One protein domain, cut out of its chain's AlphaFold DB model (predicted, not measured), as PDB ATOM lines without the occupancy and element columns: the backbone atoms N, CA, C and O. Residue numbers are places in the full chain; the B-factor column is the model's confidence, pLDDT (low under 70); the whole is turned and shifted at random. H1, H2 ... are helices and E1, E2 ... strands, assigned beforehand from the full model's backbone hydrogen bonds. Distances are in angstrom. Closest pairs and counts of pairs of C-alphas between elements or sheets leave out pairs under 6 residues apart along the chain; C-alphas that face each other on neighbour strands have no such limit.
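Overview. This is residues 29 to 121 of the 317 residues of the protein "Hypothetical protein" of Didymodactylos carnosus (UniProt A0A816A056). What would one see first? A twisted sheet of five strands is covered on one face by two helices, H1 and H2, while no named helix covers the other face. The short helix H3 follows edge strand E5 and lies beyond the sheet at one end of the longest axis. What are the parts and their order? The 93 printed residues hold three named helices and five named strands in the order E1 E2 E3 H1 E4 H2 E5 H3, a mixed class; across the mixed sheet the order is E3 E2 E1 E4 E5. The whole is compact, with a radius of gyration of the C-alphas of 13.6 A and spans of 40 by 31 by 21 A.

Along the chain. Where are the strands? E1 is residues 30 to 38, 27.1 A long, from C-alpha 30 at (40.864, -41.056, -10.381). E2 is residues 45 to 52, 21.0 A long, and E3 is residues 57 to 61. E4 is residues 83 to 86 and E5 residues 107 to 109. Where are the helices? H1 is residues 67 to 77, 15.0 A long, and H2 residues 89 to 100, 15.7 A long. H3 is residues 110 to 116, ending at C-alpha 116 at (44.218, -58.046, -21.511).

Arrangement. How do the strands pair? E1, E2 and E3 form a meander, each strand the antiparallel neighbour of the one before, with N 34 and O 50 3.0 A apart and N 58 and O 51 2.7 A apart. E1 and E4 are parallel, with N 85 and O 31 at 2.8 A, and so are E4 and E5, with N 108 and O 84 at 2.8 A. E1 is staggered: residues 30 to 32 pair with E4, residues 32 to 38 with E2. How do the helices stand? H1 and H2 are on the same face of the sheet, two layers; they are close but not clearly touching, with the C-alphas of Val 70 and Phe 100 closest at 6.6 A, at a shallow tilt of 29 degrees, opposite ways. H3 is only just not on the sheet, with 4 pairs of C-alphas within 10 A. What of crossovers and helix backbones? E4, H2 and E5 form a strand-helix-strand unit, two parallel neighbour strands with a helix between, and E3, H1 and E4 a split one, with E2 and E1 between its strands; both crossovers are right-handed. Every O i to N i+4 pair is within hydrogen-bond range in H1 and H3, and 7 of 8 in H2.

Size, cuts and confidence. How large is it, and is it unbroken? The two C-alphas farthest apart, those of Thr 68 and Asp 120, are 42.3 A apart, and the printed part has no cut. No link is long. Where is confidence low? The mean pLDDT of the printed part is 83.5; residues 54, 57 and 63 to 64 are under 70.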
ATOM      1  N   LYS A  29      42.063 -37.024  -9.407       72.12
ATOM      2  CA  LYS A  29      42.729 -37.693 -10.553       72.12
ATOM      3  C   LYS A  29      42.094 -39.012 -10.998       72.12
ATOM      4  O   LYS A  29      42.209 -39.372 -12.165       72.12
ATOM      5  N   ILE A  30      41.478 -39.758 -10.086       76.00
ATOM      6  CA  ILE A  30      40.864 -41.056 -10.381       76.00
ATOM      7  C   ILE A  30      39.544 -41.141  -9.631       76.00
ATOM      8  O   ILE A  30      39.506 -40.977  -8.408       76.00
ATOM      9  N   ILE A  31      38.473 -41.437 -10.357       81.19
ATOM     10  CA  ILE A  31      37.155 -41.696  -9.784       81.19
ATOM     11  C   ILE A  31      36.618 -43.031 -10.283       81.19
ATOM     12  O   ILE A  31      36.884 -43.441 -11.409       81.19
ATOM     13  N   GLY A  32      35.874 -43.716  -9.425       83.25
ATOM     14  CA  GLY A  32      35.181 -44.957  -9.741       83.25
ATOM     15  C   GLY A  32      33.727 -44.639 -10.015       83.25
ATOM     16  O   GLY A  32      33.138 -43.896  -9.230       83.25
ATOM     17  N   ILE A  33      33.164 -45.170 -11.094       86.06
ATOM     18  CA  ILE A  33      31.761 -44.953 -11.456       86.06
ATOM     19  C   ILE A  33      31.094 -46.308 -11.679       86.06
ATOM     20  O   ILE A  33      31.696 -47.202 -12.269       86.06
ATOM     21  N   ASP A  34      29.879 -46.450 -11.159       86.12
ATOM     22  CA  ASP A  34      29.002 -47.609 -11.347       86.12
ATOM     23  C   ASP A  34      27.541 -47.133 -11.390       86.12
ATOM     24  O   ASP A  34      27.223 -46.062 -10.853       86.12
ATOM     25  N   CYS A  35      26.667 -47.883 -12.059       82.88
ATOM     26  CA  CYS A  35      25.264 -47.516 -12.238       82.88
ATOM     27  C   CYS A  35      24.316 -48.694 -12.006       82.88
ATOM     28  O   CYS A  35      24.411 -49.746 -12.635       82.88
ATOM     29  N   GLU A  36      23.287 -48.467 -11.190       82.25
ATOM     30  CA  GLU A  36      22.172 -49.405 -11.056       82.25
ATOM     31  C   GLU A  36      20.994 -48.946 -11.905       82.25
ATOM     32  O   GLU A  36      20.636 -47.763 -11.943       82.25
ATOM     33  N   ARG A  37      20.340 -49.906 -12.551       83.50
ATOM     34  CA  ARG A  37      19.209 -49.665 -13.449       83.50
ATOM     35  C   ARG A  37      17.921 -50.206 -12.857       83.50
ATOM     36  O   ARG A  37      17.905 -51.227 -12.174       83.50
ATOM     37  N   ARG A  38      16.819 -49.527 -13.162       80.62
ATOM     38  CA  ARG A  38      15.466 -50.019 -12.928       80.62
ATOM     39  C   ARG A  38      14.968 -50.677 -14.211       80.62
ATOM     40  O   ARG A  38      14.779 -50.006 -15.220       80.62
ATOM     41  N   ASP A  39      14.736 -51.981 -14.145       78.62
ATOM     42  CA  ASP A  39      14.281 -52.844 -15.244       78.62
ATOM     43  C   ASP A  39      12.751 -53.012 -15.280       78.62
ATOM     44  O   ASP A  39      12.219 -53.935 -15.888       78.62
ATOM     45  N   THR A  40      12.018 -52.135 -14.592       79.19
ATOM     46  CA  THR A  40      10.552 -52.199 -14.535       79.19
ATOM     47  C   THR A  40       9.861 -51.460 -15.675       79.19
ATOM     48  O   THR A  40       8.660 -51.656 -15.863       79.19
ATOM     49  N   TYR A  41      10.593 -50.586 -16.359       83.50
ATOM     50  CA  TYR A  41      10.138 -49.840 -17.530       83.50
ATOM     51  C   TYR A  41      10.380 -50.659 -18.796       83.50
ATOM     52  O   TYR A  41      11.175 -51.600 -18.770       83.50
ATOM     53  N   PHE A  42       9.704 -50.304 -19.888       85.25
ATOM     54  CA  PHE A  42       9.879 -50.992 -21.170       85.25
ATOM     55  C   PHE A  42      11.327 -50.908 -21.654       85.25
ATOM     56  O   PHE A  42      11.940 -51.912 -22.008       85.25
ATOM     57  N   GLU A  43      11.915 -49.716 -21.559       85.62
ATOM     58  CA  GLU A  43      13.357 -49.544 -21.677       85.62
ATOM     59  C   GLU A  43      13.960 -49.298 -20.289       85.62
ATOM     60  O   GLU A  43      13.498 -48.399 -19.580       85.62
ATOM     61  N   PRO A  44      14.998 -50.050 -19.875       83.56
ATOM     62  CA  PRO A  44      15.650 -49.823 -18.592       83.56
ATOM     63  C   PRO A  44      16.134 -48.379 -18.448       83.56
ATOM     64  O   PRO A  44      16.639 -47.793 -19.406       83.56
ATOM     65  N   ARG A  45      16.015 -47.841 -17.233       84.69
ATOM     66  CA  ARG A  45      16.469 -46.488 -16.882       84.69
ATOM     67  C   ARG A  45      17.461 -46.534 -15.739       84.69
ATOM     68  O   ARG A  45      17.301 -47.328 -14.809       84.69
ATOM     69  N   THR A  46      18.444 -45.651 -15.763       86.12
ATOM     70  CA  THR A  46      19.391 -45.459 -14.666       86.12
ATOM     71  C   THR A  46      18.632 -45.002 -13.422       86.12
ATOM     72  O   THR A  46      17.876 -44.036 -13.460       86.12
ATOM     73  N   ALA A  47      18.789 -45.710 -12.309       81.62
ATOM     74  CA  ALA A  47      18.101 -45.430 -11.048       81.62
ATOM     75  C   ALA A  47      19.039 -44.836  -9.993       81.62
ATOM     76  O   ALA A  47      18.606 -44.053  -9.143       81.62
ATOM     77  N   LEU A  48      20.310 -45.224 -10.043       81.31
ATOM     78  CA  LEU A  48      21.344 -44.797  -9.118       81.31
ATOM     79  C   LEU A  48      22.665 -44.688  -9.873       81.31
ATOM     80  O   LEU A  48      23.052 -45.632 -10.556       81.31
ATOM     81  N   ILE A  49      23.361 -43.573  -9.682       83.12
ATOM     82  CA  ILE A  49      24.765 -43.423 -10.064       83.12
ATOM     83  C   ILE A  49      25.584 -43.462  -8.778       83.12
ATOM     84  O   ILE A  49      25.323 -42.707  -7.834       83.12
ATOM     85  N   GLN A  50      26.566 -44.349  -8.728       79.94
ATOM     86  CA  GLN A  50      27.537 -44.418  -7.652       79.94
ATOM     87  C   GLN A  50      28.857 -43.829  -8.133       79.94
ATOM     88  O   GLN A  50      29.377 -44.209  -9.179       79.94
ATOM     89  N   ILE A  51      29.423 -42.916  -7.349       82.19
ATOM     90  CA  ILE A  51      30.735 -42.329  -7.626       82.19
ATOM     91  C   ILE A  51      31.605 -42.520  -6.403       82.19
ATOM     92  O   ILE A  51      31.172 -42.286  -5.279       82.19
ATOM     93  N   SER A  52      32.852 -42.901  -6.605       77.38
ATOM     94  CA  SER A  52      33.823 -43.006  -5.529       77.38
ATOM     95  C   SER A  52      35.083 -42.255  -5.880       77.38
ATOM     96  O   SER A  52      35.688 -42.489  -6.920       77.38
ATOM     97  N   SER A  53      35.502 -41.381  -4.978       72.75
ATOM     98  CA  SER A  53      36.837 -40.801  -4.993       72.75
ATOM     99  C   SER A  53      37.769 -41.609  -4.087       72.75
ATOM    100  O   SER A  53      37.395 -42.631  -3.495       72.75
ATOM    101  N   LYS A  54      39.002 -41.122  -3.936       69.06
ATOM    102  CA  LYS A  54      39.982 -41.666  -2.988       69.06
ATOM    103  C   LYS A  54      39.455 -41.729  -1.547       69.06
ATOM    104  O   LYS A  54      39.775 -42.676  -0.813       69.06
ATOM    105  N   ASP A  55      38.638 -40.750  -1.159       70.00
ATOM    106  CA  ASP A  55      38.290 -40.502   0.243       70.00
ATOM    107  C   ASP A  55      36.809 -40.717   0.558       70.00
ATOM    108  O   ASP A  55      36.467 -40.998   1.709       70.00
ATOM    109  N   ARG A  56      35.917 -40.622  -0.436       70.88
ATOM    110  CA  ARG A  56      34.468 -40.681  -0.209       70.88
ATOM    111  C   ARG A  56      33.727 -41.449  -1.295       70.88
ATOM    112  O   ARG A  56      34.171 -41.530  -2.436       70.88
ATOM    113  N   ASP A  57      32.579 -41.988  -0.901       69.19
ATOM    114  CA  ASP A  57      31.605 -42.613  -1.790       69.19
ATOM    115  C   ASP A  57      30.358 -41.716  -1.844       69.19
ATOM    116  O   ASP A  57      29.908 -41.207  -0.815       69.19
ATOM    117  N   TYR A  58      29.812 -41.531  -3.039       71.75
ATOM    118  CA  TYR A  58      28.676 -40.674  -3.352       71.75
ATOM    119  C   TYR A  58      27.599 -41.510  -4.044       71.75
ATOM    120  O   TYR A  58      27.900 -42.361  -4.882       71.75
ATOM    121  N   LEU A  59      26.342 -41.258  -3.684       75.06
ATOM    122  CA  LEU A  59      25.169 -41.927  -4.239       75.06
ATOM    123  C   LEU A  59      24.224 -40.863  -4.792       75.06
ATOM    124  O   LEU A  59      23.839 -39.949  -4.063       75.06
ATOM    125  N   ILE A  60      23.854 -40.989  -6.062       75.25
ATOM    126  CA  ILE A  60      22.982 -40.042  -6.754       75.25
ATOM    127  C   ILE A  60      21.739 -40.791  -7.239       75.25
ATOM    128  O   ILE A  60      21.813 -41.590  -8.170       75.25
ATOM    129  N   PHE A  61      20.597 -40.554  -6.591       77.69
ATOM    130  CA  PHE A  61      19.323 -41.204  -6.916       77.69
ATOM    131  C   PHE A  61      18.575 -40.463  -8.033       77.69
ATOM    132  O   PHE A  61      18.390 -39.250  -7.957       77.69
ATOM    133  N   ASN A  62      18.067 -41.198  -9.025       72.12
ATOM    134  CA  ASN A  62      17.349 -40.638 -10.176       72.12
ATOM    135  C   ASN A  62      15.828 -40.469  -9.947       72.12
ATOM    136  O   ASN A  62      15.010 -40.929 -10.736       72.12
ATOM    137  N   ASN A  63      15.413 -39.809  -8.865       64.50
ATOM    138  CA  ASN A  63      13.993 -39.482  -8.645       64.50
ATOM    139  C   ASN A  63      13.641 -38.069  -9.166       64.50
ATOM    140  O   ASN A  63      12.846 -37.391  -8.523       64.50
ATOM    141  N   ASN A  64      14.228 -37.642 -10.296       67.56
ATOM    142  CA  ASN A  64      14.350 -36.258 -10.814       67.56
ATOM    143  C   ASN A  64      15.669 -35.586 -10.406       67.56
ATOM    144  O   ASN A  64      15.691 -34.626  -9.636       67.56
ATOM    145  N   ILE A  65      16.785 -36.118 -10.909       76.06
ATOM    146  CA  ILE A  65      18.093 -35.488 -10.725       76.06
ATOM    147  C   ILE A  65      18.090 -34.054 -11.290       76.06
ATOM    148  O   ILE A  65      17.569 -33.807 -12.377       76.06
ATOM    149  N   ASP A  66      18.670 -33.106 -10.551       81.38
ATOM    150  CA  ASP A  66      18.808 -31.714 -10.994       81.38
ATOM    151  C   ASP A  66      19.659 -31.649 -12.284       81.38
ATOM    152  O   ASP A  66      20.807 -32.112 -12.269       81.38
ATOM    153  N   PRO A  67      19.164 -31.056 -13.390       84.25
ATOM    154  CA  PRO A  67      19.937 -30.882 -14.622       84.25
ATOM    155  C   PRO A  67      21.275 -30.156 -14.413       84.25
ATOM    156  O   PRO A  67      22.263 -30.438 -15.092       84.25
ATOM    157  N   THR A  68      21.347 -29.253 -13.434       82.81
ATOM    158  CA  THR A  68      22.586 -28.560 -13.060       82.81
ATOM    159  C   THR A  68      23.602 -29.531 -12.465       82.81
ATOM    160  O   THR A  68      24.800 -29.425 -12.736       82.81
ATOM    161  N   LEU A  69      23.142 -30.499 -11.665       82.69
ATOM    162  CA  LEU A  69      23.991 -31.560 -11.126       82.69
ATOM    163  C   LEU A  69      24.477 -32.486 -12.245       82.69
ATOM    164  O   LEU A  69      25.663 -32.806 -12.276       82.69
ATOM    165  N   VAL A  70      23.602 -32.850 -13.187       86.44
ATOM    166  CA  VAL A  70      23.965 -33.631 -14.382       86.44
ATOM    167  C   VAL A  70      25.041 -32.918 -15.200       86.44
ATOM    168  O   VAL A  70      26.065 -33.515 -15.518       86.44
ATOM    169  N   SER A  71      24.869 -31.623 -15.475       86.31
ATOM    170  CA  SER A  71      25.857 -30.821 -16.206       86.31
ATOM    171  C   SER A  71      27.214 -30.785 -15.492       86.31
ATOM    172  O   SER A  71      28.261 -30.973 -16.116       86.31
ATOM    173  N   LYS A  72      27.216 -30.606 -14.163       86.12
ATOM    174  CA  LYS A  72      28.441 -30.652 -13.347       86.12
ATOM    175  C   LYS A  72      29.104 -32.025 -13.387       86.12
ATOM    176  O   LYS A  72      30.323 -32.095 -13.519       86.12
ATOM    177  N   LEU A  73      28.322 -33.098 -13.303       87.25
ATOM    178  CA  LEU A  73      28.832 -34.459 -13.422       87.25
ATOM    179  C   LEU A  73      29.453 -34.690 -14.804       87.25
ATOM    180  O   LEU A  73      30.575 -35.183 -14.882       87.25
ATOM    181  N   ASN A  74      28.793 -34.237 -15.873       92.81
ATOM    182  CA  ASN A  74      29.294 -34.396 -17.235       92.81
ATOM    183  C   ASN A  74      30.630 -33.661 -17.459       92.81
ATOM    184  O   ASN A  74      31.531 -34.160 -18.128       92.81
ATOM    185  N   ARG A  75      30.826 -32.493 -16.828       89.31
ATOM    186  CA  ARG A  75      32.127 -31.794 -16.843       89.31
ATOM    187  C   ARG A  75      33.250 -32.642 -16.243       89.31
ATOM    188  O   ARG A  75      34.370 -32.602 -16.743       89.31
ATOM    189  N   VAL A  76      32.964 -33.407 -15.189       88.56
ATOM    190  CA  VAL A  76      33.940 -34.307 -14.554       88.56
ATOM    191  C   VAL A  76      34.191 -35.540 -15.427       88.56
ATOM    192  O   VAL A  76      35.343 -35.928 -15.640       88.56
ATOM    193  N   THR A  77      33.143 -36.152 -15.981       91.38
ATOM    194  CA  THR A  77      33.277 -37.351 -16.828       91.38
ATOM    195  C   THR A  77      33.957 -37.059 -18.167       91.38
ATOM    196  O   THR A  77      34.676 -37.920 -18.679       91.38
ATOM    197  N   LEU A  78      33.852 -35.830 -18.680       94.25
ATOM    198  CA  LEU A  78      34.557 -35.356 -19.876       94.25
ATOM    199  C   LEU A  78      35.966 -34.801 -19.611       94.25
ATOM    200  O   LEU A  78      36.710 -34.569 -20.562       94.25
ATOM    201  N   ASN A  79      36.371 -34.596 -18.355       89.19
ATOM    202  CA  ASN A  79      37.713 -34.097 -18.057       89.19
ATOM    203  C   ASN A  79      38.772 -35.178 -18.347       89.19
ATOM    204  O   ASN A  79      38.816 -36.207 -17.673       89.19
ATOM    205  N   GLU A  80      39.635 -34.946 -19.337       88.56
ATOM    206  CA  GLU A  80      40.702 -35.876 -19.740       88.56
ATOM    207  C   GLU A  80      41.794 -36.036 -18.676       88.56
ATOM    208  O   GLU A  80      42.464 -37.061 -18.648       88.56
ATOM    209  N   ASN A  81      41.923 -35.093 -17.742       82.19
ATOM    210  CA  ASN A  81      42.881 -35.182 -16.636       82.19
ATOM    211  C   ASN A  81      42.380 -36.058 -15.472       82.19
ATOM    212  O   ASN A  81      43.130 -36.321 -14.532       82.19
ATOM    213  N   ILE A  82      41.125 -36.518 -15.531       81.50
ATOM    214  CA  ILE A  82      40.507 -37.397 -14.535       81.50
ATOM    215  C   ILE A  82      40.297 -38.774 -15.163       81.50
ATOM    216  O   ILE A  82      39.607 -38.890 -16.172       81.50
ATOM    217  N   ILE A  83      40.832 -39.834 -14.563       81.62
ATOM    218  CA  ILE A  83      40.593 -41.213 -15.004       81.62
ATOM    219  C   ILE A  83      39.264 -41.697 -14.422       81.62
ATOM    220  O   ILE A  83      39.062 -41.661 -13.205       81.62
ATOM    221  N   LYS A  84      38.361 -42.182 -15.279       87.69
ATOM    222  CA  LYS A  84      37.114 -42.832 -14.851       87.69
ATOM    223  C   LYS A  84      37.314 -44.337 -14.874       87.69
ATOM    224  O   LYS A  84      37.348 -44.940 -15.940       87.69
ATOM    225  N   VAL A  85      37.469 -44.932 -13.699       84.81
ATOM    226  CA  VAL A  85      37.541 -46.383 -13.526       84.81
ATOM    227  C   VAL A  85      36.117 -46.922 -13.513       84.81
ATOM    228  O   VAL A  85      35.322 -46.528 -12.661       84.81
ATOM    229  N   ILE A  86      35.795 -47.796 -14.459       87.62
ATOM    230  CA  ILE A  86      34.464 -48.397 -14.620       87.62
ATOM    231  C   ILE A  86      34.654 -49.888 -14.890       87.62
ATOM    232  O   ILE A  86      35.643 -50.285 -15.499       87.62
ATOM    233  N   GLN A  87      33.736 -50.724 -14.420       85.69
ATOM    234  CA  GLN A  87      33.733 -52.153 -14.716       85.69
ATOM    235  C   GLN A  87      32.696 -52.432 -15.805       85.69
ATOM    236  O   GLN A  87      31.521 -52.222 -15.539       85.69
ATOM    237  N   ASP A  88      33.104 -52.966 -16.963       87.44
ATOM    238  CA  ASP A  88      32.192 -53.224 -18.096       87.44
ATOM    239  C   ASP A  88      31.436 -51.953 -18.526       87.44
ATOM    240  O   ASP A  88      30.210 -51.843 -18.436       87.44
ATOM    241  N   VAL A  89      32.177 -50.946 -19.002       89.50
ATOM    242  CA  VAL A  89      31.632 -49.601 -19.280       89.50
ATOM    243  C   VAL A  89      30.550 -49.587 -20.366       89.50
ATOM    244  O   VAL A  89      29.837 -48.595 -20.542       89.50
ATOM    245  N   ARG A  90      30.411 -50.670 -21.138       89.81
ATOM    246  CA  ARG A  90      29.566 -50.712 -22.335       89.81
ATOM    247  C   ARG A  90      28.120 -50.345 -22.036       89.81
ATOM    248  O   ARG A  90      27.560 -49.510 -22.736       89.81
ATOM    249  N   GLN A  91      27.515 -50.962 -21.026       85.62
ATOM    250  CA  GLN A  91      26.110 -50.693 -20.718       85.62
ATOM    251  C   GLN A  91      25.948 -49.353 -20.005       85.62
ATOM    252  O   GLN A  91      25.072 -48.576 -20.378       85.62
ATOM    253  N   ASP A  92      26.809 -49.051 -19.035       88.56
ATOM    254  CA  ASP A  92      26.713 -47.805 -18.271       88.56
ATOM    255  C   ASP A  92      26.840 -46.577 -19.174       88.56
ATOM    256  O   ASP A  92      26.062 -45.637 -19.044       88.56
ATOM    257  N   SER A  93      27.756 -46.609 -20.149       92.38
ATOM    258  CA  SER A  93      27.929 -45.519 -21.116       92.38
ATOM    259  C   SER A  93      26.674 -45.253 -21.952       92.38
ATOM    260  O   SER A  93      26.247 -44.105 -22.048       92.38
ATOM    261  N   ILE A  94      26.031 -46.298 -22.488       92.38
ATOM    262  CA  ILE A  94      24.797 -46.178 -23.281       92.38
ATOM    263  C   ILE A  94      23.668 -45.548 -22.459       92.38
ATOM    264  O   ILE A  94      23.016 -44.612 -22.920       92.38
ATOM    265  N   TYR A  95      23.421 -46.050 -21.246       90.44
ATOM    266  CA  TYR A  95      22.287 -45.579 -20.445       90.44
ATOM    267  C   TYR A  95      22.531 -44.197 -19.837       90.44
ATOM    268  O   TYR A  95      21.608 -43.390 -19.796       90.44
ATOM    269  N   LEU A  96      23.759 -43.871 -19.435       92.69
ATOM    270  CA  LEU A  96      24.085 -42.530 -18.951       92.69
ATOM    271  C   LEU A  96      24.006 -41.469 -20.054       92.69
ATOM    272  O   LEU A  96      23.516 -40.365 -19.800       92.69
ATOM    273  N   GLN A  97      24.421 -41.804 -21.278       94.44
ATOM    274  CA  GLN A  97      24.249 -40.916 -22.426       94.44
ATOM    275  C   GLN A  97      22.762 -40.736 -22.747       94.44
ATOM    276  O   GLN A  97      22.292 -39.610 -22.902       94.44
ATOM    277  N   LYS A  98      22.002 -41.832 -22.792       92.25
ATOM    278  CA  LYS A  98      20.569 -41.806 -23.093       92.25
ATOM    279  C   LYS A  98      19.753 -41.036 -22.052       92.25
ATOM    280  O   LYS A  98      18.919 -40.217 -22.427       92.25
ATOM    281  N   ASP A  99      19.972 -41.306 -20.768       90.88
ATOM    282  CA  ASP A  99      19.132 -40.775 -19.692       90.88
ATOM    283  C   ASP A  99      19.543 -39.353 -19.280       90.88
ATOM    284  O   ASP A  99      18.694 -38.566 -18.863       90.88
ATOM    285  N   PHE A 100      20.833 -39.013 -19.385       91.81
ATOM    286  CA  PHE A 100      21.382 -37.769 -18.827       91.81
ATOM    287  C   PHE A 100      22.331 -37.007 -19.758       91.81
ATOM    288  O   PHE A 100      22.871 -35.983 -19.346       91.81
ATOM    289  N   GLN A 101      22.568 -37.482 -20.986       93.94
ATOM    290  CA  GLN A 101      23.574 -36.920 -21.903       93.94
ATOM    291  C   GLN A 101      24.981 -36.872 -21.285       93.94
ATOM    292  O   GLN A 101      25.791 -36.000 -21.603       93.94
ATOM    293  N   ILE A 102      25.264 -37.802 -20.368       94.00
ATOM    294  CA  ILE A 102      26.583 -37.950 -19.762       94.00
ATOM    295  C   ILE A 102      27.449 -38.790 -20.691       94.00
ATOM    296  O   ILE A 102      27.088 -39.903 -21.065       94.00
ATOM    297  N   GLU A 103      28.619 -38.258 -21.011       95.31
ATOM    298  CA  GLU A 103      29.621 -38.914 -21.840       95.31
ATOM    299  C   GLU A 103      30.940 -39.040 -21.082       95.31
ATOM    300  O   GLU A 103      31.183 -38.369 -20.073       95.31
ATOM    301  N   PHE A 104      31.815 -39.914 -21.574       93.81
ATOM    302  CA  PHE A 104      33.073 -40.227 -20.916       93.81
ATOM    303  C   PHE A 104      34.278 -39.976 -21.816       93.81
ATOM    304  O   PHE A 104      34.303 -40.363 -22.981       93.81
ATOM    305  N   LYS A 105      35.329 -39.407 -21.227       92.56
ATOM    306  CA  LYS A 105      36.690 -39.355 -21.781       92.56
ATOM    307  C   LYS A 105      37.669 -39.960 -20.786       92.56
ATOM    308  O   LYS A 105      37.385 -39.910 -19.604       92.56
ATOM    309  N   ASN A 106      38.817 -40.486 -21.207       89.31
ATOM    310  CA  ASN A 106      39.815 -41.079 -20.296       89.31
ATOM    311  C   ASN A 106      39.216 -42.132 -19.325       89.31
ATOM    312  O   ASN A 106      39.223 -41.976 -18.099       89.31
ATOM    313  N   VAL A 107      38.620 -43.182 -19.897       89.88
ATOM    314  CA  VAL A 107      38.046 -44.313 -19.155       89.88
ATOM    315  C   VAL A 107      39.082 -45.420 -19.016       89.88
ATOM    316  O   VAL A 107      39.726 -45.799 -19.991       89.88
ATOM    317  N   PHE A 108      39.178 -45.983 -17.817       85.19
ATOM    318  CA  PHE A 108      39.870 -47.235 -17.559       85.19
ATOM    319  C   PHE A 108      38.835 -48.323 -17.257       85.19
ATOM    320  O   PHE A 108      38.235 -48.328 -16.181       85.19
ATOM    321  N   ASP A 109      38.620 -49.234 -18.206       86.62
ATOM    322  CA  ASP A 109      37.695 -50.356 -18.033       86.62
ATOM    323  C   ASP A 109      38.404 -51.544 -17.363       86.62
ATOM    324  O   ASP A 109      39.322 -52.144 -17.931       86.62
ATOM    325  N   THR A 110      37.984 -51.887 -16.144       79.94
ATOM    326  CA  THR A 110      38.601 -52.957 -15.352       79.94
ATOM    327  C   THR A 110      38.285 -54.358 -15.869       79.94
ATOM    328  O   THR A 110      39.094 -55.262 -15.655       79.94
ATOM    329  N   GLU A 111      37.166 -54.562 -16.573       84.50
ATOM    330  CA  GLU A 111      36.873 -55.844 -17.217       84.50
ATOM    331  C   GLU A 111      37.793 -56.062 -18.420       84.50
ATOM    332  O   GLU A 111      38.426 -57.116 -18.541       84.50
ATOM    333  N   LEU A 112      37.918 -55.040 -19.270       82.62
ATOM    334  CA  LEU A 112      38.815 -55.080 -20.422       82.62
ATOM    335  C   LEU A 112      40.268 -55.272 -19.975       82.62
ATOM    336  O   LEU A 112      40.967 -56.132 -20.511       82.62
ATOM    337  N   ALA A 113      40.712 -54.516 -18.966       78.62
ATOM    338  CA  ALA A 113      42.056 -54.641 -18.411       78.62
ATOM    339  C   ALA A 113      42.330 -56.062 -17.897       78.62
ATOM    340  O   ALA A 113      43.365 -56.634 -18.233       78.62
ATOM    341  N   ALA A 114      41.391 -56.655 -17.147       75.94
ATOM    342  CA  ALA A 114      41.487 -58.032 -16.662       75.94
ATOM    343  C   ALA A 114      41.607 -59.058 -17.801       75.94
ATOM    344  O   ALA A 114      42.365 -60.022 -17.682       75.94
ATOM    345  N   GLY A 115      40.887 -58.839 -18.906       75.38
ATOM    346  CA  GLY A 115      40.997 -59.658 -20.113       75.38
ATOM    347  C   GLY A 115      42.364 -59.531 -20.789       75.38
ATOM    348  O   GLY A 115      42.955 -60.542 -21.160       75.38
ATOM    349  N   ILE A 116      42.905 -58.312 -20.894       77.94
ATOM    350  CA  ILE A 116      44.218 -58.046 -21.511       77.94
ATOM    351  C   ILE A 116      45.349 -58.731 -20.739       77.94
ATOM    352  O   ILE A 116      46.233 -59.330 -21.347       77.94
ATOM    353  N   ILE A 117      45.316 -58.682 -19.404       76.88
ATOM    354  CA  ILE A 117      46.311 -59.371 -18.566       76.88
ATOM    355  C   ILE A 117      46.005 -60.868 -18.371       76.88
ATOM    356  O   ILE A 117      46.670 -61.527 -17.573       76.88
ATOM    357  N   ASN A 118      45.017 -61.402 -19.098       87.12
ATOM    358  CA  ASN A 118      44.660 -62.816 -19.154       87.12
ATOM    359  C   ASN A 118      44.328 -63.441 -17.783       87.12
ATOM    360  O   ASN A 118      44.797 -64.533 -17.459       87.12
ATOM    361  N   LEU A 119      43.526 -62.751 -16.961       75.81
ATOM    362  CA  LEU A 119      42.985 -63.353 -15.738       75.81
ATOM    363  C   LEU A 119      41.970 -64.455 -16.062       75.81
ATOM    364  O   LEU A 119      41.197 -64.343 -17.011       75.81
ATOM    365  N   ASP A 120      41.880 -65.460 -15.186       84.25
ATOM    366  CA  ASP A 120      40.932 -66.581 -15.320       84.25
ATOM    367  C   ASP A 120      39.470 -66.135 -15.481       84.25
ATOM    368  O   ASP A 120      38.644 -66.835 -16.074       84.25
ATOM    369  N   LYS A 121      39.114 -64.999 -14.871       85.69
ATOM    370  CA  LYS A 121      37.785 -64.390 -14.937       85.69
ATOM    371  C   LYS A 121      37.919 -62.871 -14.910       85.69
ATOM    372  O   LYS A 121      38.779 -62.325 -14.230       85.69
TER     373      LYS A 121